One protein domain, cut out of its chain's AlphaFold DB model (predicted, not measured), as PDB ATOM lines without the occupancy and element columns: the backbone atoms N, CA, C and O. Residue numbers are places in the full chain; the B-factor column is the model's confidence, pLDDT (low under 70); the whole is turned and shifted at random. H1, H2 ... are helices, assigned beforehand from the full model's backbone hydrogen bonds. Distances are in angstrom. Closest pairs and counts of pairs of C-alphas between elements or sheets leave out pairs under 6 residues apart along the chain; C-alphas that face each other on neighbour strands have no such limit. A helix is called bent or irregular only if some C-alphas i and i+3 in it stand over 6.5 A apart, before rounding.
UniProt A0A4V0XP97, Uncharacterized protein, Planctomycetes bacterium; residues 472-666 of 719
ATOM      1  N   LYS A 472      71.690   0.756  31.050       88.56
ATOM      2  CA  LYS A 472      73.015   0.230  31.419       88.56
ATOM      3  C   LYS A 472      74.152   1.113  30.934       88.56
ATOM      4  O   LYS A 472      75.095   1.382  31.678       88.56
ATOM      5  N   ALA A 473      74.045   1.609  29.709       86.44
ATOM      6  CA  ALA A 473      75.034   2.512  29.156       86.44
ATOM      7  C   ALA A 473      75.054   3.861  29.910       86.44
ATOM      8  O   ALA A 473      76.136   4.385  30.191       86.44
ATOM      9  N   ARG A 474      73.886   4.378  30.330       86.88
ATOM     10  CA  ARG A 474      73.764   5.559  31.209       86.88
ATOM     11  C   ARG A 474      74.368   5.314  32.592       86.88
ATOM     12  O   ARG A 474      75.102   6.162  33.090       86.88
ATOM     13  N   GLU A 475      74.120   4.155  33.202       88.06
ATOM     14  CA  GLU A 475      74.713   3.777  34.492       88.06
ATOM     15  C   GLU A 475      76.247   3.712  34.399       88.06
ATOM     16  O   GLU A 475      76.954   4.269  35.240       88.06
ATOM     17  N   ALA A 476      76.773   3.078  33.346       87.88
ATOM     18  CA  ALA A 476      78.206   3.029  33.079       87.88
ATOM     19  C   ALA A 476      78.790   4.434  32.875       87.88
ATOM     20  O   ALA A 476      79.865   4.734  33.395       87.88
ATOM     21  N   ALA A 477      78.070   5.313  32.173       86.62
ATOM     22  CA  ALA A 477      78.452   6.711  32.027       86.62
ATOM     23  C   ALA A 477      78.494   7.443  33.366       86.62
ATOM     24  O   ALA A 477      79.516   8.043  33.686       86.62
ATOM     25  N   MET A 478      77.464   7.309  34.199       88.00
ATOM     26  CA  MET A 478      77.445   7.923  35.525       88.00
ATOM     27  C   MET A 478      78.599   7.423  36.407       88.00
ATOM     28  O   MET A 478      79.244   8.216  37.088       88.00
ATOM     29  N   LYS A 479      78.940   6.128  36.353       89.75
ATOM     30  CA  LYS A 479      80.110   5.586  37.068       89.75
ATOM     31  C   LYS A 479      81.413   6.253  36.624       89.75
ATOM     32  O   LYS A 479      82.225   6.598  37.479       89.75
ATOM     33  N   ARG A 480      81.603   6.494  35.320       88.81
ATOM     34  CA  ARG A 480      82.776   7.235  34.814       88.81
ATOM     35  C   ARG A 480      82.805   8.674  35.330       88.81
ATOM     36  O   ARG A 480      83.871   9.145  35.709       88.81
ATOM     37  N   PHE A 481      81.651   9.341  35.404       89.38
ATOM     38  CA  PHE A 481      81.547  10.683  35.988       89.38
ATOM     39  C   PHE A 481      81.970  10.690  37.454       89.38
ATOM     40  O   PHE A 481      82.849  11.459  37.825       89.38
ATOM     41  N   VAL A 482      81.437   9.769  38.259       90.75
ATOM     42  CA  VAL A 482      81.806   9.642  39.674       90.75
ATOM     43  C   VAL A 482      83.304   9.375  39.847       90.75
ATOM     44  O   VAL A 482      83.914   9.953  40.745       90.75
ATOM     45  N   VAL A 483      83.921   8.549  38.993       93.50
ATOM     46  CA  VAL A 483      85.378   8.323  39.012       93.50
ATOM     47  C   VAL A 483      86.138   9.618  38.719       93.50
ATOM     48  O   VAL A 483      87.011   9.985  39.503       93.50
ATOM     49  N   SER A 484      85.784  10.348  37.659       93.38
ATOM     50  CA  SER A 484      86.430  11.625  37.321       93.38
ATOM     51  C   SER A 484      86.273  12.669  38.427       93.38
ATOM     52  O   SER A 484      87.248  13.323  38.792       93.38
ATOM     53  N   TRP A 485      85.084  12.787  39.022       95.06
ATOM     54  CA  TRP A 485      84.854  13.675  40.164       95.06
ATOM     55  C   TRP A 485      85.697  13.274  41.370       95.06
ATOM     56  O   TRP A 485      86.279  14.138  42.016       95.06
ATOM     57  N   THR A 486      85.840  11.973  41.631       96.19
ATOM     58  CA  THR A 486      86.690  11.469  42.719       96.19
ATOM     59  C   THR A 486      88.162  11.803  42.491       96.19
ATOM     60  O   THR A 486      88.850  12.160  43.443       96.19
ATOM     61  N   VAL A 487      88.649  11.743  41.248       96.69
ATOM     62  CA  VAL A 487      90.020  12.159  40.906       96.69
ATOM     63  C   VAL A 487      90.216  13.663  41.120       96.69
ATOM     64  O   VAL A 487      91.262  14.069  41.617       96.69
ATOM     65  N   ILE A 488      89.221  14.486  40.777       97.00
ATOM     66  CA  ILE A 488      89.305  15.951  40.894       97.00
ATOM     67  C   ILE A 488      89.167  16.428  42.352       97.00
ATOM     68  O   ILE A 488      89.883  17.336  42.763       97.00
ATOM     69  N   LEU A 489      88.252  15.835  43.128       96.81
ATOM     70  CA  LEU A 489      87.876  16.290  44.478       96.81
ATOM     71  C   LEU A 489      88.555  15.526  45.618       96.81
ATOM     72  O   LEU A 489      88.564  15.997  46.756       96.81
ATOM     73  N   GLY A 490      89.070  14.329  45.336       97.56
ATOM     74  CA  GLY A 490      89.503  13.373  46.348       97.56
ATOM     75  C   GLY A 490      88.342  12.606  46.998       97.56
ATOM     76  O   GLY A 490      87.185  13.033  47.003       97.56
ATOM     77  N   ALA A 491      88.663  11.444  47.576       96.94
ATOM     78  CA  ALA A 491      87.686  10.581  48.243       96.94
ATOM     79  C   ALA A 491      86.957  11.249  49.432       96.94
ATOM     80  O   ALA A 491      85.735  11.120  49.486       96.94
ATOM     81  N   PRO A 492      87.624  12.015  50.329       97.94
ATOM     82  CA  PRO A 492      86.943  12.617  51.481       97.94
ATOM     83  C   PRO A 492      85.799  13.557  51.085       97.94
ATOM     84  O   PRO A 492      84.705  13.474  51.641       97.94
ATOM     85  N   THR A 493      86.024  14.409  50.082       97.56
ATOM     86  CA  THR A 493      85.011  15.335  49.559       97.56
ATOM     87  C   THR A 493      83.855  14.581  48.906       97.56
ATOM     88  O   THR A 493      82.693  14.904  49.144       97.56
ATOM     89  N   MET A 494      84.148  13.534  48.127       97.06
ATOM     90  CA  MET A 494      83.113  12.696  47.510       97.06
ATOM     91  C   MET A 494      82.255  11.961  48.540       97.06
ATOM     92  O   MET A 494      81.040  11.862  48.363       97.06
ATOM     93  N   ASP A 495      82.854  11.455  49.616       95.56
ATOM     94  CA  ASP A 495      82.116  10.789  50.688       95.56
ATOM     95  C   ASP A 495      81.264  11.783  51.487       95.56
ATOM     96  O   ASP A 495      80.104  11.488  51.787       95.56
ATOM     97  N   ALA A 496      81.770  12.998  51.735       95.69
ATOM     98  CA  ALA A 496      80.985  14.079  52.327       95.69
ATOM     99  C   ALA A 496      79.788  14.469  51.439       95.69
ATOM    100  O   ALA A 496      78.668  14.587  51.934       95.69
ATOM    101  N   MET A 497      79.991  14.585  50.121       95.56
ATOM    102  CA  MET A 497      78.912  14.839  49.160       95.56
ATOM    103  C   MET A 497      77.863  13.723  49.167       95.56
ATOM    104  O   MET A 497      76.673  14.012  49.191       95.56
ATOM    105  N   ARG A 498      78.270  12.446  49.200       92.81
ATOM    106  CA  ARG A 498      77.337  11.304  49.301       92.81
ATOM    107  C   ARG A 498      76.538  11.296  50.606       92.81
ATOM    108  O   ARG A 498      75.439  10.751  50.632       92.81
ATOM    109  N   GLY A 499      77.092  11.870  51.675       91.81
ATOM    110  CA  GLY A 499      76.405  12.074  52.951       91.81
ATOM    111  C   GLY A 499      75.406  13.240  52.946       91.81
ATOM    112  O   GLY A 499      74.575  13.324  53.853       91.81
ATOM    113  N   GLY A 500      75.459  14.119  51.939       91.69
ATOM    114  CA  GLY A 500      74.503  15.204  51.744       91.69
ATOM    115  C   GLY A 500      73.099  14.662  51.473       91.69
ATOM    116  O   GLY A 500      72.893  13.875  50.552       91.69
ATOM    117  N   LYS A 501      72.121  15.069  52.290       86.44
ATOM    118  CA  LYS A 501      70.726  14.602  52.176       86.44
ATOM    119  C   LYS A 501      69.942  15.304  51.064       86.44
ATOM    120  O   LYS A 501      68.958  14.753  50.581       86.44
ATOM    121  N   ASP A 502      70.374  16.500  50.684       85.50
ATOM    122  CA  ASP A 502      69.743  17.383  49.707       85.50
ATOM    123  C   ASP A 502      70.807  18.177  48.921       85.50
ATOM    124  O   ASP A 502      72.011  18.053  49.168       85.50
ATOM    125  N   GLN A 503      70.369  18.996  47.957       87.00
ATOM    126  CA  GLN A 503      71.273  19.813  47.135       87.00
ATOM    127  C   GLN A 503      72.117  20.780  47.974       87.00
ATOM    128  O   GLN A 503      73.296  20.954  47.672       87.00
ATOM    129  N   ALA A 504      71.555  21.381  49.028       89.81
ATOM    130  CA  ALA A 504      72.266  22.322  49.892       89.81
ATOM    131  C   ALA A 504      73.393  21.629  50.675       89.81
ATOM    132  O   ALA A 504      74.516  22.130  50.726       89.81
ATOM    133  N   GLY A 505      73.135  20.438  51.218       93.06
ATOM    134  CA  GLY A 505      74.131  19.616  51.898       93.06
ATOM    135  C   GLY A 505      75.247  19.154  50.962       93.06
ATOM    136  O   GLY A 505      76.421  19.239  51.320       93.06
ATOM    137  N   VAL A 506      74.907  18.728  49.739       94.56
ATOM    138  CA  VAL A 506      75.907  18.362  48.721       94.56
ATOM    139  C   VAL A 506      76.735  19.586  48.310       94.56
ATOM    140  O   VAL A 506      77.957  19.495  48.223       94.56
ATOM    141  N   ARG A 507      76.092  20.743  48.108       94.88
ATOM    142  CA  ARG A 507      76.738  22.025  47.789       94.88
ATOM    143  C   ARG A 507      77.706  22.459  48.887       94.88
ATOM    144  O   ARG A 507      78.833  22.835  48.576       94.88
ATOM    145  N   ALA A 508      77.297  22.382  50.151       95.12
ATOM    146  CA  ALA A 508      78.137  22.723  51.295       95.12
ATOM    147  C   ALA A 508      79.343  21.779  51.420       95.12
ATOM    148  O   ALA A 508      80.469  22.244  51.592       95.12
ATOM    149  N   ALA A 509      79.127  20.467  51.271       96.56
ATOM    150  CA  ALA A 509      80.200  19.473  51.288       96.56
ATOM    151  C   ALA A 509      81.209  19.695  50.152       96.56
ATOM    152  O   ALA A 509      82.416  19.658  50.381       96.56
ATOM    153  N   LEU A 510      80.716  19.977  48.942       97.12
ATOM    154  CA  LEU A 510      81.555  20.329  47.805       97.12
ATOM    155  C   LEU A 510      82.354  21.604  48.089       97.12
ATOM    156  O   LEU A 510      83.572  21.586  47.967       97.12
ATOM    157  N   ALA A 511      81.697  22.683  48.522       96.75
ATOM    158  CA  ALA A 511      82.351  23.958  48.815       96.75
ATOM    159  C   ALA A 511      83.471  23.826  49.859       96.75
ATOM    160  O   ALA A 511      84.530  24.420  49.683       96.75
ATOM    161  N   ALA A 512      83.262  23.018  50.902       97.06
ATOM    162  CA  ALA A 512      84.256  22.768  51.945       97.06
ATOM    163  C   ALA A 512      85.469  21.952  51.461       97.06
ATOM    164  O   ALA A 512      86.550  22.074  52.030       97.06
ATOM    165  N   GLY A 513      85.295  21.113  50.435       96.69
ATOM    166  CA  GLY A 513      86.369  20.302  49.856       96.69
ATOM    167  C   GLY A 513      87.123  20.971  48.705       96.69
ATOM    168  O   GLY A 513      88.086  20.397  48.195       96.69
ATOM    169  N   LEU A 514      86.693  22.156  48.260       97.25
ATOM    170  CA  LEU A 514      87.374  22.890  47.198       97.25
ATOM    171  C   LEU A 514      88.619  23.619  47.733       97.25
ATOM    172  O   LEU A 514      88.609  24.116  48.858       97.25
ATOM    173  N   PRO A 515      89.681  23.749  46.918       96.50
ATOM    174  CA  PRO A 515      90.805  24.620  47.253       96.50
ATOM    175  C   PRO A 515      90.374  26.096  47.270       96.50
ATOM    176  O   PRO A 515      89.301  26.445  46.786       96.50
ATOM    177  N   GLU A 516      91.230  26.977  47.787       94.88
ATOM    178  CA  GLU A 516      90.978  28.424  47.823       94.88
ATOM    179  C   GLU A 516      91.498  29.161  46.571       94.88
ATOM    180  O   GLU A 516      92.308  28.648  45.790       94.88
ATOM    181  N   GLY A 517      91.040  30.404  46.384       94.38
ATOM    182  CA  GLY A 517      91.552  31.318  45.359       94.38
ATOM    183  C   GLY A 517      91.373  30.813  43.916       94.38
ATOM    184  O   GLY A 517      90.407  30.111  43.625       94.38
ATOM    185  N   PRO A 518      92.296  31.132  42.986       94.31
ATOM    186  CA  PRO A 518      92.189  30.708  41.584       94.31
ATOM    187  C   PRO A 518      92.161  29.186  41.385       94.31
ATOM    188  O   PRO A 518      91.589  28.699  40.412       94.31
ATOM    189  N   ALA A 519      92.751  28.416  42.309       95.81
ATOM    190  CA  ALA A 519      92.695  26.959  42.261       95.81
ATOM    191  C   ALA A 519      91.263  26.438  42.464       95.81
ATOM    192  O   ALA A 519      90.901  25.431  41.854       95.81
ATOM    193  N   ARG A 520      90.438  27.137  43.264       96.31
ATOM    194  CA  ARG A 520      88.995  26.866  43.405       96.31
ATOM    195  C   ARG A 520      88.312  26.889  42.048       96.31
ATOM    196  O   ARG A 520      87.650  25.932  41.656       96.31
ATOM    197  N   ASP A 521      88.514  27.993  41.340       96.56
ATOM    198  CA  ASP A 521      87.834  28.305  40.092       96.56
ATOM    199  C   ASP A 521      88.254  27.322  38.984       96.56
ATOM    200  O   ASP A 521      87.406  26.789  38.270       96.56
ATOM    201  N   VAL A 522      89.546  26.973  38.903       97.31
ATOM    202  CA  VAL A 522      90.036  25.923  37.989       97.31
ATOM    203  C   VAL A 522      89.441  24.553  38.327       97.31
ATOM    204  O   VAL A 522      89.043  23.826  37.419       97.31
ATOM    205  N   THR A 523      89.344  24.183  39.606       97.38
ATOM    206  CA  THR A 523      88.738  22.905  40.021       97.38
ATOM    207  C   THR A 523      87.253  22.838  39.665       97.38
ATOM    208  O   THR A 523      86.802  21.821  39.142       97.38
ATOM    209  N   LEU A 524      86.500  23.924  39.860       97.06
ATOM    210  CA  LEU A 524      85.098  24.010  39.443       97.06
ATOM    211  C   LEU A 524      84.944  23.859  37.923       97.06
ATOM    212  O   LEU A 524      84.108  23.082  37.464       97.06
ATOM    213  N   LEU A 525      85.794  24.531  37.140       97.06
ATOM    214  CA  LEU A 525      85.824  24.372  35.685       97.06
ATOM    215  C   LEU A 525      86.178  22.935  35.273       97.06
ATOM    216  O   LEU A 525      85.560  22.396  34.358       97.06
ATOM    217  N   ARG A 526      87.116  22.269  35.961       97.06
ATOM    218  CA  ARG A 526      87.429  20.853  35.704       97.06
ATOM    219  C   ARG A 526      86.222  19.956  35.938       97.06
ATOM    220  O   ARG A 526      85.948  19.098  35.106       97.06
ATOM    221  N   LEU A 527      85.500  20.147  37.042       95.75
ATOM    222  CA  LEU A 527      84.288  19.376  37.330       95.75
ATOM    223  C   LEU A 527      83.235  19.573  36.246       95.75
ATOM    224  O   LEU A 527      82.643  18.594  35.796       95.75
ATOM    225  N   TYR A 528      83.061  20.813  35.793       95.12
ATOM    226  CA  TYR A 528      82.062  21.146  34.787       95.12
ATOM    227  C   TYR A 528      82.431  20.675  33.372       95.12
ATOM    228  O   TYR A 528      81.556  20.347  32.570       95.12
ATOM    229  N   GLY A 529      83.729  20.610  33.062       93.56
ATOM    230  CA  GLY A 529      84.256  20.178  31.765       93.56
ATOM    231  C   GLY A 529      84.589  18.693  31.650       93.56
ATOM    232  O   GLY A 529      84.862  18.214  30.546       93.56
ATOM    233  N   CYS A 530      84.621  17.950  32.760       91.50
ATOM    234  CA  CYS A 530      85.016  16.544  32.736       91.50
ATOM    235  C   CYS A 530      83.976  15.649  32.044       91.50
ATOM    236  O   CYS A 530      82.806  15.993  31.909       91.50
ATOM    237  N   CYS A 531      84.431  14.475  31.595       77.69
ATOM    238  CA  CYS A 531      83.612  13.405  31.007       77.69
ATOM    239  C   CYS A 531      82.837  13.734  29.725       77.69
ATOM    240  O   CYS A 531      82.086  12.875  29.259       77.69
ATOM    241  N   LEU A 532      83.066  14.915  29.138       75.31
ATOM    242  CA  LEU A 532      82.507  15.325  27.853       75.31
ATOM    243  C   LEU A 532      80.996  15.031  27.774       75.31
ATOM    244  O   LEU A 532      80.604  14.224  26.932       75.31
ATOM    245  N   PRO A 533      80.133  15.577  28.649       78.44
ATOM    246  CA  PRO A 533      78.697  15.508  28.412       78.44
ATOM    247  C   PRO A 533      78.329  16.304  27.155       78.44
ATOM    248  O   PRO A 533      79.106  17.145  26.684       78.44
ATOM    249  N   ASP A 534      77.133  16.059  26.633       86.44
ATOM    250  CA  ASP A 534      76.479  17.039  25.776       86.44
ATOM    251  C   ASP A 534      76.229  18.288  26.619       86.44
ATOM    252  O   ASP A 534      75.719  18.197  27.738       86.44
ATOM    253  N   TRP A 535      76.610  19.454  26.113       90.38
ATOM    254  CA  TRP A 535      76.580  20.698  26.873       90.38
ATOM    255  C   TRP A 535      75.161  21.095  27.290       90.38
ATOM    256  O   TRP A 535      75.005  21.676  28.358       90.38
ATOM    257  N   HIS A 536      74.143  20.682  26.530       82.88
ATOM    258  CA  HIS A 536      72.728  20.911  26.836       82.88
ATOM    259  C   HIS A 536      72.147  19.968  27.909       82.88
ATOM    260  O   HIS A 536      70.987  20.121  28.292       82.88
ATOM    261  N   LEU A 537      72.897  18.958  28.368       85.38
ATOM    262  CA  LEU A 537      72.461  18.049  29.428       85.38
ATOM    263  C   LEU A 537      73.097  18.446  30.751       85.38
ATOM    264  O   LEU A 537      74.320  18.463  30.878       85.38
ATOM    265  N   HIS A 538      72.276  18.686  31.768       87.94
ATOM    266  CA  HIS A 538      72.748  18.876  33.135       87.94
ATOM    267  C   HIS A 538      72.544  17.610  33.960       87.94
ATOM    268  O   HIS A 538      71.440  17.066  34.079       87.94
ATOM    269  N   THR A 539      73.637  17.145  34.554       88.94
ATOM    270  CA  THR A 539      73.622  16.163  35.635       88.94
ATOM    271  C   THR A 539      73.189  16.819  36.949       88.94
ATOM    272  O   THR A 539      73.078  18.040  37.066       88.94
ATOM    273  N   TYR A 540      72.972  16.010  37.987       87.31
ATOM    274  CA  TYR A 540      72.674  16.533  39.323       87.31
ATOM    275  C   TYR A 540      73.786  17.450  39.865       87.31
ATOM    276  O   TYR A 540      73.491  18.465  40.490       87.31
ATOM    277  N   LEU A 541      75.059  17.120  39.601       91.44
ATOM    278  CA  LEU A 541      76.182  17.950  40.038       91.44
ATOM    279  C   LEU A 541      76.253  19.266  39.259       91.44
ATOM    280  O   LEU A 541      76.547  20.294  39.858       91.44
ATOM    281  N   ASP A 542      75.940  19.254  37.961       92.31
ATOM    282  CA  ASP A 542      75.937  20.468  37.136       92.31
ATOM    283  C   ASP A 542      75.001  21.535  37.722       92.31
ATOM    284  O   ASP A 542      75.418  22.675  37.896       92.31
ATOM    285  N   ARG A 543      73.801  21.144  38.175       89.94
ATOM    286  CA  ARG A 543      72.870  22.058  38.863       89.94
ATOM    287  C   ARG A 543      73.459  22.686  40.126       89.94
ATOM    288  O   ARG A 543      73.195  23.843  40.414       89.94
ATOM    289  N   ILE A 544      74.274  21.951  40.878       92.81
ATOM    290  CA  ILE A 544      74.955  22.489  42.066       92.81
ATOM    291  C   ILE A 544      76.084  23.445  41.659       92.81
ATOM    292  O   ILE A 544      76.330  24.452  42.328       92.81
ATOM    293  N   LEU A 545      76.779  23.129  40.563       94.69
ATOM    294  CA  LEU A 545      77.880  23.933  40.051       94.69
ATOM    295  C   LEU A 545      77.385  25.259  39.479       94.69
ATOM    296  O   LEU A 545      77.879  26.285  39.919       94.69
ATOM    297  N   VAL A 546      76.421  25.273  38.559       92.69
ATOM    298  CA  VAL A 546      76.014  26.506  37.852       92.69
ATOM    299  C   VAL A 546      74.676  27.087  38.327       92.69
ATOM    300  O   VAL A 546      74.372  28.241  38.033       92.69
ATOM    301  N   GLY A 547      73.925  26.348  39.151       87.88
ATOM    302  CA  GLY A 547      72.555  26.683  39.555       87.88
ATOM    303  C   GLY A 547      71.521  26.225  38.520       87.88
ATOM    304  O   GLY A 547      71.866  25.759  37.437       87.88
ATOM    305  N   SER A 548      70.236  26.372  38.842       80.88
ATOM    306  CA  SER A 548      69.149  26.378  37.852       80.88
ATOM    307  C   SER A 548      68.457  27.737  37.865       80.88
ATOM    308  O   SER A 548      68.464  28.398  38.898       80.88
ATOM    309  N   GLU A 549      67.830  28.144  36.759       70.62
ATOM    310  CA  GLU A 549      67.106  29.429  36.684       70.62
ATOM    311  C   GLU A 549      66.023  29.561  37.772       70.62
ATOM    312  O   GLU A 549      65.811  30.649  38.304       70.62
ATOM    313  N   ASP A 550      65.416  28.440  38.170       68.69
ATOM    314  CA  ASP A 550      64.397  28.383  39.225       68.69
ATOM    315  C   ASP A 550      64.967  28.459  40.657       68.69
ATOM    316  O   ASP A 550      64.225  28.669  41.621       68.69
ATOM    317  N   GLU A 551      66.276  28.262  40.843       68.56
ATOM    318  CA  GLU A 551      66.897  28.249  42.169       68.56
ATOM    319  C   GLU A 551      67.339  29.669  42.559       68.56
ATOM    320  O   GLU A 551      68.182  30.287  41.915       68.56
ATOM    321  N   LYS A 552      66.814  30.182  43.683       73.12
ATOM    322  CA  LYS A 552      67.242  31.476  44.257       73.12
ATOM    323  C   LYS A 552      68.722  31.488  44.657       73.12
ATOM    324  O   LYS A 552      69.317  32.555  44.796       73.12
ATOM    325  N   GLU A 553      69.303  30.313  44.881       73.31
ATOM    326  CA  GLU A 553      70.699  30.136  45.265       73.31
ATOM    327  C   GLU A 553      71.556  29.878  44.017       73.31
ATOM    328  O   GLU A 553      71.636  28.754  43.517       73.31
ATOM    329  N   GLY A 554      72.221  30.926  43.515       84.50
ATOM    330  CA  GLY A 554      73.140  30.817  42.374       84.50
ATOM    331  C   GLY A 554      74.219  29.746  42.581       84.50
ATOM    332  O   GLY A 554      74.554  29.416  43.716       84.50
ATOM    333  N   GLY A 555      74.747  29.165  41.499       90.81
ATOM    334  CA  GLY A 555      75.744  28.085  41.544       90.81
ATOM    335  C   GLY A 555      77.084  28.446  42.208       90.81
ATOM    336  O   GLY A 555      77.405  29.611  42.426       90.81
ATOM    337  N   LEU A 556      77.900  27.431  42.517       92.88
ATOM    338  CA  LEU A 556      79.281  27.618  42.999       92.88
ATOM    339  C   LEU A 556      80.245  28.177  41.935       92.88
ATOM    340  O   LEU A 556      81.278  28.754  42.298       92.88
ATOM    341  N   LEU A 557      79.918  27.964  40.659       93.50
ATOM    342  CA  LEU A 557      80.616  28.388  39.453       93.50
ATOM    343  C   LEU A 557      79.748  29.412  38.713       93.50
ATOM    344  O   LEU A 557      78.820  29.062  37.988       93.50
ATOM    345  N   ASP A 558      80.084  30.685  38.881       91.81
ATOM    346  CA  ASP A 558      79.520  31.789  38.110       91.81
ATOM    347  C   ASP A 558      80.499  32.268  37.023       91.81
ATOM    348  O   ASP A 558      81.652  31.826  36.935       91.81
ATOM    349  N   LEU A 559      80.040  33.199  36.180       91.94
ATOM    350  CA  LEU A 559      80.868  33.771  35.117       91.94
ATOM    351  C   LEU A 559      82.138  34.426  35.680       91.94
ATOM    352  O   LEU A 559      83.219  34.234  35.131       91.94
ATOM    353  N   ALA A 560      82.039  35.150  36.798       93.31
ATOM    354  CA  ALA A 560      83.193  35.799  37.418       93.31
ATOM    355  C   ALA A 560      84.265  34.780  37.844       93.31
ATOM    356  O   ALA A 560      85.458  34.998  37.624       93.31
ATOM    357  N   SER A 561      83.848  33.652  38.418       90.44
ATOM    358  CA  SER A 561      84.724  32.539  38.789       90.44
ATOM    359  C   SER A 561      85.356  31.896  37.563       90.44
ATOM    360  O   SER A 561      86.570  31.708  37.534       90.44
ATOM    361  N   ALA A 562      84.586  31.655  36.502       92.50
ATOM    362  CA  ALA A 562      85.132  31.127  35.256       92.50
ATOM    363  C   ALA A 562      86.202  32.046  34.640       92.50
ATOM    364  O   ALA A 562      87.268  31.568  34.248       92.50
ATOM    365  N   LEU A 563      85.966  33.363  34.613       94.00
ATOM    366  CA  LEU A 563      86.923  34.342  34.087       94.00
ATOM    367  C   LEU A 563      88.236  34.357  34.878       94.00
ATOM    368  O   LEU A 563      89.308  34.372  34.273       94.00
ATOM    369  N   ARG A 564      88.172  34.293  36.215       94.06
ATOM    370  CA  ARG A 564      89.374  34.168  37.056       94.06
ATOM    371  C   ARG A 564      90.102  32.853  36.789       94.06
ATOM    372  O   ARG A 564      91.315  32.866  36.576       94.06
ATOM    373  N   GLY A 565      89.369  31.740  36.724       91.69
ATOM    374  CA  GLY A 565      89.921  30.417  36.432       91.69
ATOM    375  C   GLY A 565      90.670  30.365  35.098       91.69
ATOM    376  O   GLY A 565      91.782  29.847  35.044       91.69
ATOM    377  N   LEU A 566      90.124  30.984  34.046       93.81
ATOM    378  CA  LEU A 566      90.741  31.062  32.714       93.81
ATOM    379  C   LEU A 566      92.078  31.820  32.678       93.81
ATOM    380  O   LEU A 566      92.850  31.649  31.738       93.81
ATOM    381  N   THR A 567      92.363  32.651  33.683       93.00
ATOM    382  CA  THR A 567      93.644  33.372  33.807       93.00
ATOM    383  C   THR A 567      94.672  32.650  34.679       93.00
ATOM    384  O   THR A 567      95.795  33.129  34.829       93.00
ATOM    385  N   ALA A 568      94.318  31.500  35.260       93.75
ATOM    386  CA  ALA A 568      95.217  30.755  36.127       93.75
ATOM    387  C   ALA A 568      96.368  30.103  35.328       93.75
ATOM    388  O   ALA A 568      96.142  29.564  34.243       93.75
ATOM    389  N   PRO A 569      97.596  30.056  35.880       87.25
ATOM    390  CA  PRO A 569      98.775  29.546  35.171       87.25
ATOM    391  C   PRO A 569      98.732  28.038  34.861       87.25
ATOM    392  O   PRO A 569      99.481  27.572  34.011       87.25
ATOM    393  N   ASN A 570      97.854  27.275  35.523       85.88
ATOM    394  CA  ASN A 570      97.768  25.811  35.426       85.88
ATOM    395  C   ASN A 570      96.448  25.335  34.792       85.88
ATOM    396  O   ASN A 570      95.884  24.316  35.202       85.88
ATOM    397  N   LEU A 571      95.914  26.105  33.842       93.44
ATOM    398  CA  LEU A 571      94.667  25.782  33.159       93.44
ATOM    399  C   LEU A 571      94.880  24.637  32.153       93.44
ATOM    400  O   LEU A 571      95.476  24.832  31.095       93.44
ATOM    401  N   ASP A 572      94.370  23.448  32.470       96.12
ATOM    402  CA  ASP A 572      94.395  22.298  31.562       96.12
ATOM    403  C   ASP A 572      93.192  22.263  30.606       96.12
ATOM    404  O   ASP A 572      92.234  23.032  30.725       96.12
ATOM    405  N   THR A 573      93.231  21.342  29.641       94.88
ATOM    406  CA  THR A 573      92.168  21.166  28.643       94.88
ATOM    407  C   THR A 573      90.810  20.855  29.275       94.88
ATOM    408  O   THR A 573      89.788  21.289  28.753       94.88
ATOM    409  N   THR A 574      90.758  20.139  30.403       95.38
ATOM    410  CA  THR A 574      89.488  19.823  31.076       95.38
ATOM    411  C   THR A 574      88.847  21.079  31.658       95.38
ATOM    412  O   THR A 574      87.650  21.293  31.473       95.38
ATOM    413  N   ALA A 575      89.629  21.952  32.293       96.75
ATOM    414  CA  ALA A 575      89.146  23.247  32.759       96.75
ATOM    415  C   ALA A 575      88.719  24.158  31.592       96.75
ATOM    416  O   ALA A 575      87.677  24.807  31.662       96.75
ATOM    417  N   GLN A 576      89.476  24.168  30.487       96.50
ATOM    418  CA  GLN A 576      89.096  24.912  29.278       96.50
ATOM    419  C   GLN A 576      87.769  24.415  28.691       96.50
ATOM    420  O   GLN A 576      86.940  25.228  28.287       96.50
ATOM    421  N   LEU A 577      87.530  23.099  28.683       95.50
ATOM    422  CA  LEU A 577      86.259  22.514  28.250       95.50
ATOM    423  C   LEU A 577      85.101  22.919  29.165       95.50
ATOM    424  O   LEU A 577      84.013  23.189  28.667       95.50
ATOM    425  N   GLY A 578      85.329  23.009  30.477       96.00
ATOM    426  CA  GLY A 578      84.322  23.511  31.414       96.00
ATOM    427  C   GLY A 578      83.989  24.976  31.169       96.00
ATOM    428  O   GLY A 578      82.822  25.355  31.170       96.00
ATOM    429  N   ALA A 579      84.999  25.795  30.873       96.62
ATOM    430  CA  ALA A 579      84.785  27.195  30.530       96.62
ATOM    431  C   ALA A 579      84.038  27.347  29.199       96.62
ATOM    432  O   ALA A 579      83.114  28.152  29.106       96.62
ATOM    433  N   ALA A 580      84.397  26.546  28.190       96.44
ATOM    434  CA  ALA A 580      83.697  26.507  26.912       96.44
ATOM    435  C   ALA A 580      82.229  26.099  27.099       96.44
ATOM    436  O   ALA A 580      81.348  26.789  26.599       96.44
ATOM    437  N   ARG A 581      81.957  25.054  27.893       95.06
ATOM    438  CA  ARG A 581      80.594  24.618  28.227       95.06
ATOM    439  C   ARG A 581      79.785  25.719  28.910       95.06
ATOM    440  O   ARG A 581      78.671  25.982  28.484       95.06
ATOM    441  N   LEU A 582      80.339  26.397  29.915       94.38
ATOM    442  CA  LEU A 582      79.626  27.465  30.624       94.38
ATOM    443  C   LEU A 582      79.336  28.671  29.714       94.38
ATOM    444  O   LEU A 582      78.238  29.222  29.714       94.38
ATOM    445  N   ILE A 583      80.339  29.111  28.953       95.06
ATOM    446  CA  ILE A 583      80.244  30.336  28.149       95.06
ATOM    447  C   ILE A 583      79.400  30.112  26.895       95.06
ATOM    448  O   ILE A 583      78.555  30.950  26.580       95.06
ATOM    449  N   LEU A 584      79.621  29.000  26.194       94.50
ATOM    450  CA  LEU A 584      78.992  28.703  24.909       94.50
ATOM    451  C   LEU A 584      77.743  27.832  25.077       94.50
ATOM    452  O   LEU A 584      76.731  28.127  24.461       94.50
ATOM    453  N   GLY A 585      77.788  26.801  25.923       91.06
ATOM    454  CA  GLY A 585      76.645  25.912  26.172       91.06
ATOM    455  C   GLY A 585      75.556  26.560  27.032       91.06
ATOM    456  O   GLY A 585      74.419  26.678  26.592       91.06
ATOM    457  N   ASP A 586      75.902  27.068  28.221       87.94
ATOM    458  CA  ASP A 586      74.932  27.729  29.124       87.94
ATOM    459  C   ASP A 586      74.770  29.231  28.849       87.94
ATOM    460  O   ASP A 586      74.303  29.992  29.704       87.94
ATOM    461  N   ARG A 587      75.214  29.689  27.673       85.94
ATOM    462  CA  ARG A 587      75.070  31.074  27.204       85.94
ATOM    463  C   ARG A 587      75.566  32.140  28.183       85.94
ATOM    464  O   ARG A 587      75.101  33.281  28.160       85.94
ATOM    465  N   ALA A 588      76.562  31.837  29.020       90.81
ATOM    466  CA  ALA A 588      77.160  32.879  29.852       90.81
ATOM    467  C   ALA A 588      77.831  33.984  29.010       90.81
ATOM    468  O   ALA A 588      78.038  35.079  29.526       90.81
ATOM    469  N   LEU A 589      78.081  33.729  27.717       93.94
ATOM    470  CA  LEU A 589      78.489  34.716  26.718       93.94
ATOM    471  C   LEU A 589      77.607  35.972  26.691       93.94
ATOM    472  O   LEU A 589      78.145  37.072  26.626       93.94
ATOM    473  N   ASP A 590      76.286  35.834  26.824       91.50
ATOM    474  CA  ASP A 590      75.355  36.976  26.781       91.50
ATOM    475  C   ASP A 590      75.538  37.929  27.979       91.50
ATOM    476  O   ASP A 590      75.077  39.069  27.966       91.50
ATOM    477  N   ARG A 591      76.237  37.469  29.025       92.62
ATOM    478  CA  ARG A 591      76.554  38.223  30.246       92.62
ATOM    479  C   ARG A 591      78.003  38.721  30.281       92.62
ATOM    480  O   ARG A 591      78.402  39.347  31.263       92.62
ATOM    481  N   MET A 592      78.810  38.421  29.262       95.19
ATOM    482  CA  MET A 592      80.213  38.835  29.200       95.19
ATOM    483  C   MET A 592      80.358  40.285  28.739       95.19
ATOM    484  O   MET A 592      79.586  40.786  27.925       95.19
ATOM    485  N   THR A 593      81.414  40.949  29.212       95.38
ATOM    486  CA  THR A 593      81.844  42.219  28.620       95.38
ATOM    487  C   THR A 593      82.360  41.981  27.199       95.38
ATOM    488  O   THR A 593      82.898  40.913  26.886       95.38
ATOM    489  N   THR A 594      82.248  42.984  26.323       94.44
ATOM    490  CA  THR A 594      82.778  42.895  24.952       94.44
ATOM    491  C   THR A 594      84.282  42.591  24.935       94.44
ATOM    492  O   THR A 594      84.741  41.839  24.076       94.44
ATOM    493  N   GLU A 595      85.040  43.134  25.894       95.38
ATOM    494  CA  GLU A 595      86.485  42.921  26.025       95.38
ATOM    495  C   GLU A 595      86.821  41.472  26.399       95.38
ATOM    496  O   GLU A 595      87.602  40.819  25.703       95.38
ATOM    497  N   ASP A 596      86.190  40.930  27.447       95.19
ATOM    498  CA  ASP A 596      86.410  39.539  27.850       95.19
ATOM    499  C   ASP A 596      85.977  38.564  26.757       95.19
ATOM    500  O   ASP A 596      86.675  37.583  26.487       95.19
ATOM    501  N   ALA A 597      84.853  38.844  26.093       95.88
ATOM    502  CA  ALA A 597      84.357  38.014  25.008       95.88
ATOM    503  C   ALA A 597      85.341  37.999  23.829       95.88
ATOM    504  O   ALA A 597      85.707  36.928  23.346       95.88
ATOM    505  N   ALA A 598      85.840  39.167  23.408       95.50
ATOM    506  CA  ALA A 598      86.838  39.271  22.345       95.50
ATOM    507  C   ALA A 598      88.154  38.554  22.689       95.50
ATOM    508  O   ALA A 598      88.779  37.961  21.809       95.50
ATOM    509  N   ARG A 599      88.559  38.579  23.963       95.38
ATOM    510  CA  ARG A 599      89.785  37.935  24.444       95.38
ATOM    511  C   ARG A 599      89.674  36.410  24.518       95.38
ATOM    512  O   ARG A 599      90.628  35.720  24.170       95.38
ATOM    513  N   LEU A 600      88.548  35.882  24.997       95.62
ATOM    514  CA  LEU A 600      88.436  34.474  25.406       95.62
ATOM    515  C   LEU A 600      87.660  33.603  24.413       95.62
ATOM    516  O   LEU A 600      88.049  32.459  24.166       95.62
ATOM    517  N   VAL A 601      86.582  34.125  23.822       96.62
ATOM    518  CA  VAL A 601      85.667  33.325  22.992       96.62
ATOM    519  C   VAL A 601      86.353  32.700  21.779       96.62
ATOM    520  O   VAL A 601      86.099  31.523  21.540       96.62
ATOM    521  N   PRO A 602      87.263  33.369  21.042       96.81
ATOM    522  CA  PRO A 602      87.925  32.735  19.902       96.81
ATOM    523  C   PRO A 602      88.666  31.437  20.249       96.81
ATOM    524  O   PRO A 602      88.622  30.477  19.482       96.81
ATOM    525  N   ALA A 603      89.333  31.379  21.406       96.19
ATOM    526  CA  ALA A 603      90.025  30.170  21.848       96.19
ATOM    527  C   ALA A 603      89.033  29.073  22.271       96.19
ATOM    528  O   ALA A 603      89.169  27.921  21.857       96.19
ATOM    529  N   LEU A 604      88.001  29.438  23.041       96.69
ATOM    530  CA  LEU A 604      86.981  28.496  23.514       96.69
ATOM    531  C   LEU A 604      86.106  27.954  22.378       96.69
ATOM    532  O   LEU A 604      85.771  26.776  22.382       96.69
ATOM    533  N   ALA A 605      85.784  28.774  21.378       96.69
ATOM    534  CA  ALA A 605      85.023  28.362  20.203       96.69
ATOM    535  C   ALA A 605      85.785  27.321  19.380       96.69
ATOM    536  O   ALA A 605      85.205  26.322  18.978       96.69
ATOM    537  N   ARG A 606      87.101  27.492  19.188       96.31
ATOM    538  CA  ARG A 606      87.935  26.490  18.501       96.31
ATOM    539  C   ARG A 606      88.005  25.178  19.269       96.31
ATOM    540  O   ARG A 606      87.942  24.116  18.656       96.31
ATOM    541  N   LEU A 607      88.072  25.243  20.599       95.50
ATOM    542  CA  LEU A 607      87.949  24.057  21.444       95.50
ATOM    543  C   LEU A 607      86.565  23.402  21.294       95.50
ATOM    544  O   LEU A 607      86.469  22.179  21.211       95.50
ATOM    545  N   GLY A 608      85.511  24.215  21.206       95.19
ATOM    546  CA  GLY A 608      84.145  23.794  20.914       95.19
ATOM    547  C   GLY A 608      84.020  23.100  19.561       95.19
ATOM    548  O   GLY A 608      83.484  22.005  19.509       95.19
ATOM    549  N   PHE A 609      84.593  23.655  18.490       95.06
ATOM    550  CA  PHE A 609      84.606  23.052  17.153       95.06
ATOM    551  C   PHE A 609      85.414  21.756  17.085       95.06
ATOM    552  O   PHE A 609      85.035  20.838  16.367       95.06
ATOM    553  N   ALA A 610      86.509  21.662  17.841       94.31
ATOM    554  CA  ALA A 610      87.316  20.449  17.935       94.31
ATOM    555  C   ALA A 610      86.713  19.399  18.887       94.31
ATOM    556  O   ALA A 610      87.236  18.284  18.980       94.31
ATOM    557  N   ASN A 611      85.630  19.725  19.607       94.00
ATOM    558  CA  ASN A 611      85.009  18.810  20.555       94.00
ATOM    559  C   ASN A 611      84.594  17.520  19.832       94.00
ATOM    560  O   ASN A 611      84.023  17.602  18.744       94.00
ATOM    561  N   PRO A 612      84.842  16.330  20.402       91.75
ATOM    562  CA  PRO A 612      84.509  15.072  19.741       91.75
ATOM    563  C   PRO A 612      83.002  14.875  19.515       91.75
ATOM    564  O   PRO A 612      82.616  14.149  18.596       91.75
ATOM    565  N   ARG A 613      82.138  15.553  20.282       90.69
ATOM    566  CA  ARG A 613      80.681  15.437  20.152       90.69
ATOM    567  C   ARG A 613      80.076  16.417  19.150       90.69
ATOM    568  O   ARG A 613      80.263  17.620  19.334       90.69
ATOM    569  N   PRO A 614      79.317  15.944  18.146       90.25
ATOM    570  CA  PRO A 614      78.580  16.809  17.224       90.25
ATOM    571  C   PRO A 614      77.715  17.862  17.919       90.25
ATOM    572  O   PRO A 614      77.755  19.025  17.527       90.25
ATOM    573  N   GLU A 615      77.010  17.474  18.977       89.25
ATOM    574  CA  GLU A 615      76.066  18.306  19.720       89.25
ATOM    575  C   GLU A 615      76.778  19.514  20.341       89.25
ATOM    576  O   GLU A 615      76.362  20.650  20.148       89.25
ATOM    577  N   ASN A 616      77.936  19.310  20.978       93.00
ATOM    578  CA  ASN A 616      78.731  20.397  21.569       93.00
ATOM    579  C   ASN A 616      79.263  21.375  20.516       93.00
ATOM    580  O   ASN A 616      79.348  22.587  20.750       93.00
ATOM    581  N   ARG A 617      79.617  20.860  19.333       93.56
ATOM    582  CA  ARG A 617      80.038  21.715  18.220       93.56
ATOM    583  C   ARG A 617      78.858  22.531  17.675       93.56
ATOM    584  O   ARG A 617      79.035  23.700  17.339       93.56
ATOM    585  N   GLN A 618      77.660  21.944  17.618       90.94
ATOM    586  CA  GLN A 618      76.432  22.646  17.231       90.94
ATOM    587  C   GLN A 618      76.049  23.729  18.249       90.94
ATOM    588  O   GLN A 618      75.797  24.859  17.836       90.94
ATOM    589  N   GLU A 619      76.098  23.441  19.553       91.25
ATOM    590  CA  GLU A 619      75.882  24.434  20.620       91.25
ATOM    591  C   GLU A 619      76.867  25.605  20.497       91.25
ATOM    592  O   GLU A 619      76.483  26.772  20.569       91.25
ATOM    593  N   THR A 620      78.138  25.312  20.189       95.12
ATOM    594  CA  THR A 620      79.140  26.350  19.902       95.12
ATOM    595  C   THR A 620      78.691  27.254  18.752       95.12
ATOM    596  O   THR A 620      78.714  28.474  18.885       95.12
ATOM    597  N   ILE A 621      78.251  26.689  17.624       94.69
ATOM    598  CA  ILE A 621      77.765  27.474  16.477       94.69
ATOM    599  C   ILE A 621      76.550  28.322  16.855       94.69
ATOM    600  O   ILE A 621      76.481  29.488  16.469       94.69
ATOM    601  N   GLN A 622      75.605  27.762  17.607       91.81
ATOM    602  CA  GLN A 622      74.390  28.460  18.021       91.81
ATOM    603  C   GLN A 622      74.698  29.641  18.953       91.81
ATOM    604  O   GLN A 622      74.151  30.733  18.768       91.81
ATOM    605  N   ALA A 623      75.630  29.472  19.894       93.25
ATOM    606  CA  ALA A 623      76.114  30.560  20.737       93.25
ATOM    607  C   ALA A 623      76.746  31.685  19.899       93.25
ATOM    608  O   ALA A 623      76.439  32.860  20.082       93.25
ATOM    609  N   LEU A 624      77.573  31.337  18.908       95.38
ATOM    610  CA  LEU A 624      78.198  32.319  18.015       95.38
ATOM    611  C   LEU A 624      77.184  33.021  17.098       95.38
ATOM    612  O   LEU A 624      77.332  34.211  16.827       95.38
ATOM    613  N   ALA A 625      76.158  32.310  16.624       93.19
ATOM    614  CA  ALA A 625      75.073  32.877  15.821       93.19
ATOM    615  C   ALA A 625      74.275  33.945  16.579       93.19
ATOM    616  O   ALA A 625      73.783  34.890  15.970       93.19
ATOM    617  N   THR A 626      74.155  33.813  17.898       91.50
ATOM    618  CA  THR A 626      73.353  34.724  18.725       91.50
ATOM    619  C   THR A 626      74.169  35.855  19.353       91.50
ATOM    620  O   THR A 626      73.621  36.929  19.583       91.50
ATOM    621  N   ALA A 627      75.477  35.669  19.549       93.31
ATOM    622  CA  ALA A 627      76.371  36.676  20.122       93.31
ATOM    623  C   ALA A 627      76.426  37.953  19.278       93.31
ATOM    624  O   ALA A 627      76.629  37.844  18.080       93.31
ATOM    625  N   ASP A 628      76.348  39.157  19.842       92.44
ATOM    626  CA  ASP A 628      76.495  40.401  19.066       92.44
ATOM    627  C   ASP A 628      77.947  40.905  19.058       92.44
ATOM    628  O   ASP A 628      78.332  41.797  19.813       92.44
ATOM    629  N   ALA A 629      78.800  40.279  18.238       93.38
ATOM    630  CA  ALA A 629      80.216  40.634  18.178       93.38
ATOM    631  C   ALA A 629      80.829  40.521  16.768       93.38
ATOM    632  O   ALA A 629      80.494  39.593  16.024       93.38
ATOM    633  N   PRO A 630      81.799  41.388  16.399       89.94
ATOM    634  CA  PRO A 630      82.443  41.347  15.081       89.94
ATOM    635  C   PRO A 630      83.184  40.036  14.780       89.94
ATOM    636  O   PRO A 630      83.236  39.598  13.632       89.94
ATOM    637  N   TRP A 631      83.734  39.377  15.805       94.88
ATOM    638  CA  TRP A 631      84.522  38.151  15.644       94.88
ATOM    639  C   TRP A 631      83.676  36.915  15.290       94.88
ATOM    640  O   TRP A 631      84.221  35.934  14.783       94.88
ATOM    641  N   ARG A 632      82.347  36.935  15.496       95.56
ATOM    642  CA  ARG A 632      81.497  35.738  15.328       95.56
ATOM    643  C   ARG A 632      81.462  35.220  13.897       95.56
ATOM    644  O   ARG A 632      81.533  34.017  13.680       95.56
ATOM    645  N   ARG A 633      81.420  36.125  12.911       95.81
ATOM    646  CA  ARG A 633      81.398  35.762  11.486       95.81
ATOM    647  C   ARG A 633      82.703  35.092  11.074       95.81
ATOM    648  O   ARG A 633      82.671  34.093  10.367       95.81
ATOM    649  N   ALA A 634      83.839  35.591  11.563       96.44
ATOM    650  CA  ALA A 634      85.135  34.968  11.309       96.44
ATOM    651  C   ALA A 634      85.187  33.538  11.876       96.44
ATOM    652  O   ALA A 634      85.518  32.613  11.142       96.44
ATOM    653  N   LEU A 635      84.764  33.338  13.128       97.00
ATOM    654  CA  LEU A 635      84.740  32.008  13.753       97.00
ATOM    655  C   LEU A 635      83.740  31.049  13.090       97.00
ATOM    656  O   LEU A 635      84.039  29.873  12.919       97.00
ATOM    657  N   LEU A 636      82.567  31.528  12.671       96.50
ATOM    658  CA  LEU A 636      81.604  30.707  11.931       96.50
ATOM    659  C   LEU A 636      82.133  30.306  10.544       96.50
ATOM    660  O   LEU A 636      81.917  29.178  10.106       96.50
ATOM    661  N   ARG A 637      82.878  31.189   9.866       95.50
ATOM    662  CA  ARG A 637      83.589  30.843   8.624       95.50
ATOM    663  C   ARG A 637      84.711  29.826   8.876       95.50
ATOM    664  O   ARG A 637      84.915  28.959   8.032       95.50
ATOM    665  N   GLU A 638      85.395  29.879  10.026       95.25
ATOM    666  CA  GLU A 638      86.333  28.821  10.445       95.25
ATOM    667  C   GLU A 638      85.605  27.475  10.629       95.25
ATOM    668  O   GLU A 638      86.057  26.463  10.101       95.25
ATOM    669  N   ALA A 639      84.445  27.451  11.299       94.69
ATOM    670  CA  ALA A 639      83.646  26.232  11.478       94.69
ATOM    671  C   ALA A 639      83.154  25.631  10.149       94.69
ATOM    672  O   ALA A 639      83.077  24.411  10.004       94.69
ATOM    673  N   LEU A 640      82.867  26.478   9.156       92.88
ATOM    674  CA  LEU A 640      82.475  26.073   7.803       92.88
ATOM    675  C   LEU A 640      83.592  25.330   7.043       92.88
ATOM    676  O   LEU A 640      83.319  24.581   6.099       92.88
ATOM    677  N   ALA A 641      84.851  25.512   7.452       89.31
ATOM    678  CA  ALA A 641      85.976  24.740   6.931       89.31
ATOM    679  C   ALA A 641      85.998  23.287   7.444       89.31
ATOM    680  O   ALA A 641      86.817  22.508   6.965       89.31
ATOM    681  N   ASP A 642      85.080  22.925   8.349       82.06
ATOM    682  CA  ASP A 642      84.945  21.604   8.969       82.06
ATOM    683  C   ASP A 642      86.233  21.160   9.684       82.06
ATOM    684  O   ASP A 642      86.886  20.202   9.261       82.06
ATOM    685  N   PRO A 643      86.665  21.887  10.734       84.50
ATOM    686  CA  PRO A 643      87.864  21.512  11.471       84.50
ATOM    687  C   PRO A 643      87.764  20.062  11.967       84.50
ATOM    688  O   PRO A 643      86.677  19.612  12.342       84.50
ATOM    689  N   PRO A 644      88.887  19.320  11.990       83.75
ATOM    690  CA  PRO A 644      88.872  17.921  12.381       83.75
ATOM    691  C   PRO A 644      88.331  17.783  13.805       83.75
ATOM    692  O   PRO A 644      88.860  18.372  14.750       83.75
ATOM    693  N   ALA A 645      87.275  16.988  13.951       86.69
ATOM    694  CA  ALA A 645      86.746  16.635  15.256       86.69
ATOM    695  C   ALA A 645      87.741  15.733  15.995       86.69
ATOM    696  O   ALA A 645      88.354  14.838  15.404       86.69
ATOM    697  N   GLY A 646      87.866  15.928  17.309       83.94
ATOM    698  CA  GLY A 646      88.520  14.946  18.161       83.94
ATOM    699  C   GLY A 646      87.835  13.579  18.053       83.94
ATOM    700  O   GLY A 646      86.639  13.480  17.776       83.94
ATOM    701  N   LEU A 647      88.584  12.508  18.304       85.88
ATOM    702  CA  LEU A 647      87.998  11.174  18.397       85.88
ATOM    703  C   LEU A 647      87.194  11.074  19.692       85.88
ATOM    704  O   LEU A 647      87.745  11.275  20.775       85.88
ATOM    705  N   LEU A 648      85.902  10.757  19.586       82.75
ATOM    706  CA  LEU A 648      85.097  10.391  20.745       82.75
ATOM    707  C   LEU A 648      85.532   8.989  21.175       82.75
ATOM    708  O   LEU A 648      85.358   8.053  20.391       82.75
ATOM    709  N   PRO A 649      86.098   8.801  22.381       80.44
ATOM    710  CA  PRO A 649      86.351   7.456  22.874       80.44
ATOM    711  C   PRO A 649      85.044   6.663  22.841       80.44
ATOM    712  O   PRO A 649      84.002   7.198  23.216       80.44
ATOM    713  N   GLU A 650      85.079   5.394  22.438       77.06
ATOM    714  CA  GLU A 650      83.880   4.539  22.425       77.06
ATOM    715  C   GLU A 650      83.206   4.522  23.804       77.06
ATOM    716  O   GLU A 650      81.990   4.666  23.931       77.06
ATOM    717  N   SER A 651      84.025   4.486  24.858       71.56
ATOM    718  CA  SER A 651      83.559   4.592  26.236       71.56
ATOM    719  C   SER A 651      82.829   5.902  26.520       71.56
ATOM    720  O   SER A 651      81.979   5.917  27.394       71.56
ATOM    721  N   ALA A 652      83.107   6.992  25.809       74.25
ATOM    722  CA  ALA A 652      82.434   8.272  25.972       74.25
ATOM    723  C   ALA A 652      81.180   8.407  25.101       74.25
ATOM    724  O   ALA A 652      80.433   9.344  25.332       74.25
ATOM    725  N   ALA A 653      80.883   7.506  24.158       78.31
ATOM    726  CA  ALA A 653      79.721   7.658  23.277       78.31
ATOM    727  C   ALA A 653      78.407   7.820  24.060       78.31
ATOM    728  O   ALA A 653      77.601   8.704  23.765       78.31
ATOM    729  N   THR A 654      78.224   7.036  25.126       82.06
ATOM    730  CA  THR A 654      77.016   7.116  25.947       82.06
ATOM    731  C   THR A 654      77.111   8.159  27.054       82.06
ATOM    732  O   THR A 654      78.063   8.188  27.837       82.06
ATOM    733  N   LEU A 655      76.059   8.961  27.153       80.50
ATOM    734  CA  LEU A 655      75.846   9.966  28.186       80.50
ATOM    735  C   LEU A 655      75.121   9.357  29.392       80.50
ATOM    736  O   LEU A 655      74.347   8.417  29.214       80.50
ATOM    737  N   PRO A 656      75.291   9.908  30.607       75.44
ATOM    738  CA  PRO A 656      74.535   9.480  31.788       75.44
ATOM    739  C   PRO A 656      73.033   9.815  31.719       75.44
ATOM    740  O   PRO A 656      72.275   9.424  32.604       75.44
ATOM    741  N   GLY A 657      72.591  10.509  30.663       73.75
ATOM    742  CA  GLY A 657      71.330  11.244  30.659       73.75
ATOM    743  C   GLY A 657      71.466  12.548  31.448       73.75
ATOM    744  O   GLY A 657      72.532  12.867  31.970       73.75
ATOM    745  N   GLY A 658      70.389  13.317  31.519       71.81
ATOM    746  CA  GLY A 658      70.367  14.600  32.208       71.81
ATOM    747  C   GLY A 658      69.083  15.351  31.903       71.81
ATOM    748  O   GLY A 658      68.307  14.939  31.038       71.81
ATOM    749  N   MET A 659      68.858  16.437  32.631       69.81
ATOM    750  CA  MET A 659      67.816  17.386  32.264       69.81
ATOM    751  C   MET A 659      68.325  18.203  31.079       69.81
ATOM    752  O   MET A 659      69.452  18.692  31.117       69.81
ATOM    753  N   VAL A 660      67.513  18.316  30.030       72.12
ATOM    754  CA  VAL A 660      67.799  19.244  28.933       72.12
ATOM    755  C   VAL A 660      67.559  20.647  29.471       72.12
ATOM    756  O   VAL A 660      66.439  20.943  29.879       72.12
ATOM    757  N   THR A 661      68.591  21.481  29.519       66.00
ATOM    758  CA  THR A 661      68.482  22.832  30.091       66.00
ATOM    759  C   THR A 661      68.089  23.879  29.074       66.00
ATOM    760  O   THR A 661      67.424  24.848  29.419       66.00
ATOM    761  N   TYR A 662      68.461  23.679  27.812       63.41
ATOM    762  CA  TYR A 662      68.211  24.657  26.771       63.41
ATOM    763  C   TYR A 662      68.157  23.996  25.393       63.41
ATOM    764  O   TYR A 662      68.863  23.026  25.122       63.41
ATOM    765  N   ARG A 663      67.310  24.532  24.512       60.62
ATOM    766  CA  ARG A 663      67.396  24.324  23.064       60.62
ATOM    767  C   ARG A 663      67.353  25.695  22.409       60.62
ATOM    768  O   ARG A 663      66.422  26.460  22.660       60.62
ATOM    769  N   SER A 664      68.355  26.007  21.593       64.19
ATOM    770  CA  SER A 664      68.421  27.279  20.873       64.19
ATOM    771  C   SER A 664      67.186  27.529  20.009       64.19
ATOM    772  O   SER A 664      66.575  26.607  19.466       64.19
ATOM    773  N   SER A 665      66.845  28.809  19.842       63.09
ATOM    774  CA  SER A 665      65.833  29.258  18.885       63.09
ATOM    775  C   SER A 665      66.281  29.083  17.430       63.09
ATOM    776  O   SER A 665      65.432  28.988  16.543       63.09
ATOM    777  N   VAL A 666      67.594  29.005  17.174       68.75
ATOM    778  CA  VAL A 666      68.137  28.707  15.845       68.75
ATOM    779  C   VAL A 666      67.983  27.211  15.591       68.75
ATOM    780  O   VAL A 666      68.750  26.394  16.101       68.75
TER     781      VAL A 666
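What this domain is: This is residues 472 to 666 of the 719 residues of an uncharacterized protein of Planctomycetes bacterium (UniProt A0A4V0XP97). H7 lies in the core of this all-helix domain with H4 set about perpendicular to it, while the hairpin of H2 and H3 makes one end and an up-and-down bundle of H9, H10 and H11 the other. A tail, residues 641 to 666, runs back from H11 along one side, and its residues 659 to 660 make a short antiparallel pairing with residues 537 to 538. The printed part has 195 residues with eleven named helices, H1 to H11 in chain order, and no named strand. It is compact, with a radius of gyration of the C-alphas of 16.3 A, and spans 48 by 37 by 34 A.

How they stand to each other: H1, residues 472 to 489, touches H4, residues 517 to 529, with its residues 485 to 488 alone; the closest C-alphas, of Trp 485 and Leu 527, are 6.4 A apart. H2, residues 491 to 499, and H3, residues 503 to 513, form a hairpin, with the C-alphas of Met 497 and Val 506 closest at 4.7 A. H3 only just touches H5, residues 540 to 546, with 3 pairs of C-alphas within 8 A, the closest those of Arg 507 and Ile 544 at 6.0 A. H4 and H7, residues 573 to 585, are the hubs, touching 4 helices each; they stand about perpendicular at 73 degrees, only just beyond steep, and their closest C-alphas, of Gly 529 and Gly 578, are 3.4 A apart. H6, residues 559 to 566, touches H4 at 82 degrees, about perpendicular, with the C-alphas of Asp 521 and Gly 565 closest at 4.7 A. H9, residues 594 to 609, is irregular, with C-alphas 599 and 602 7.2 A apart; it touches H7 with residues 604 to 608 alone, closest at the C-alphas of Ala 580 and Leu 604, 5.1 A. H10, residues 614 to 626, forms hairpins with H9 and with H11, residues 631 to 640. H8, residues 588 to 591, touches no helix but is near H7, H9 and H10. Every O i to N i+4 pair is within hydrogen-bond range in H1, H2, H3, H6, H7, H10 and H11, against 8 of 9 in H4, 2 of 3 in H5 and 10 of 12 in H9; H8 is too short for such a pair.

Where its parts are: H1 begins at C-alpha 472, (73.015, 0.230, 31.419), and measures 25.5 A from first to last C-alpha. H9 measures 21.4 A, H4 19.0 A, H10 18.7 A and H7 16.4 A. H11 ends at C-alpha 640, (82.475, 26.073, 7.803).

The domain as a whole: The C-alphas of Lys 501 and Ala 641, the two farthest apart, are 48.8 A from each other. The printed part has no cut, and the link from H5 to H6 is long. Mean pLDDT of the printed part is 90.1; residues 550 to 551, 659 and 661 to 666 are under 70.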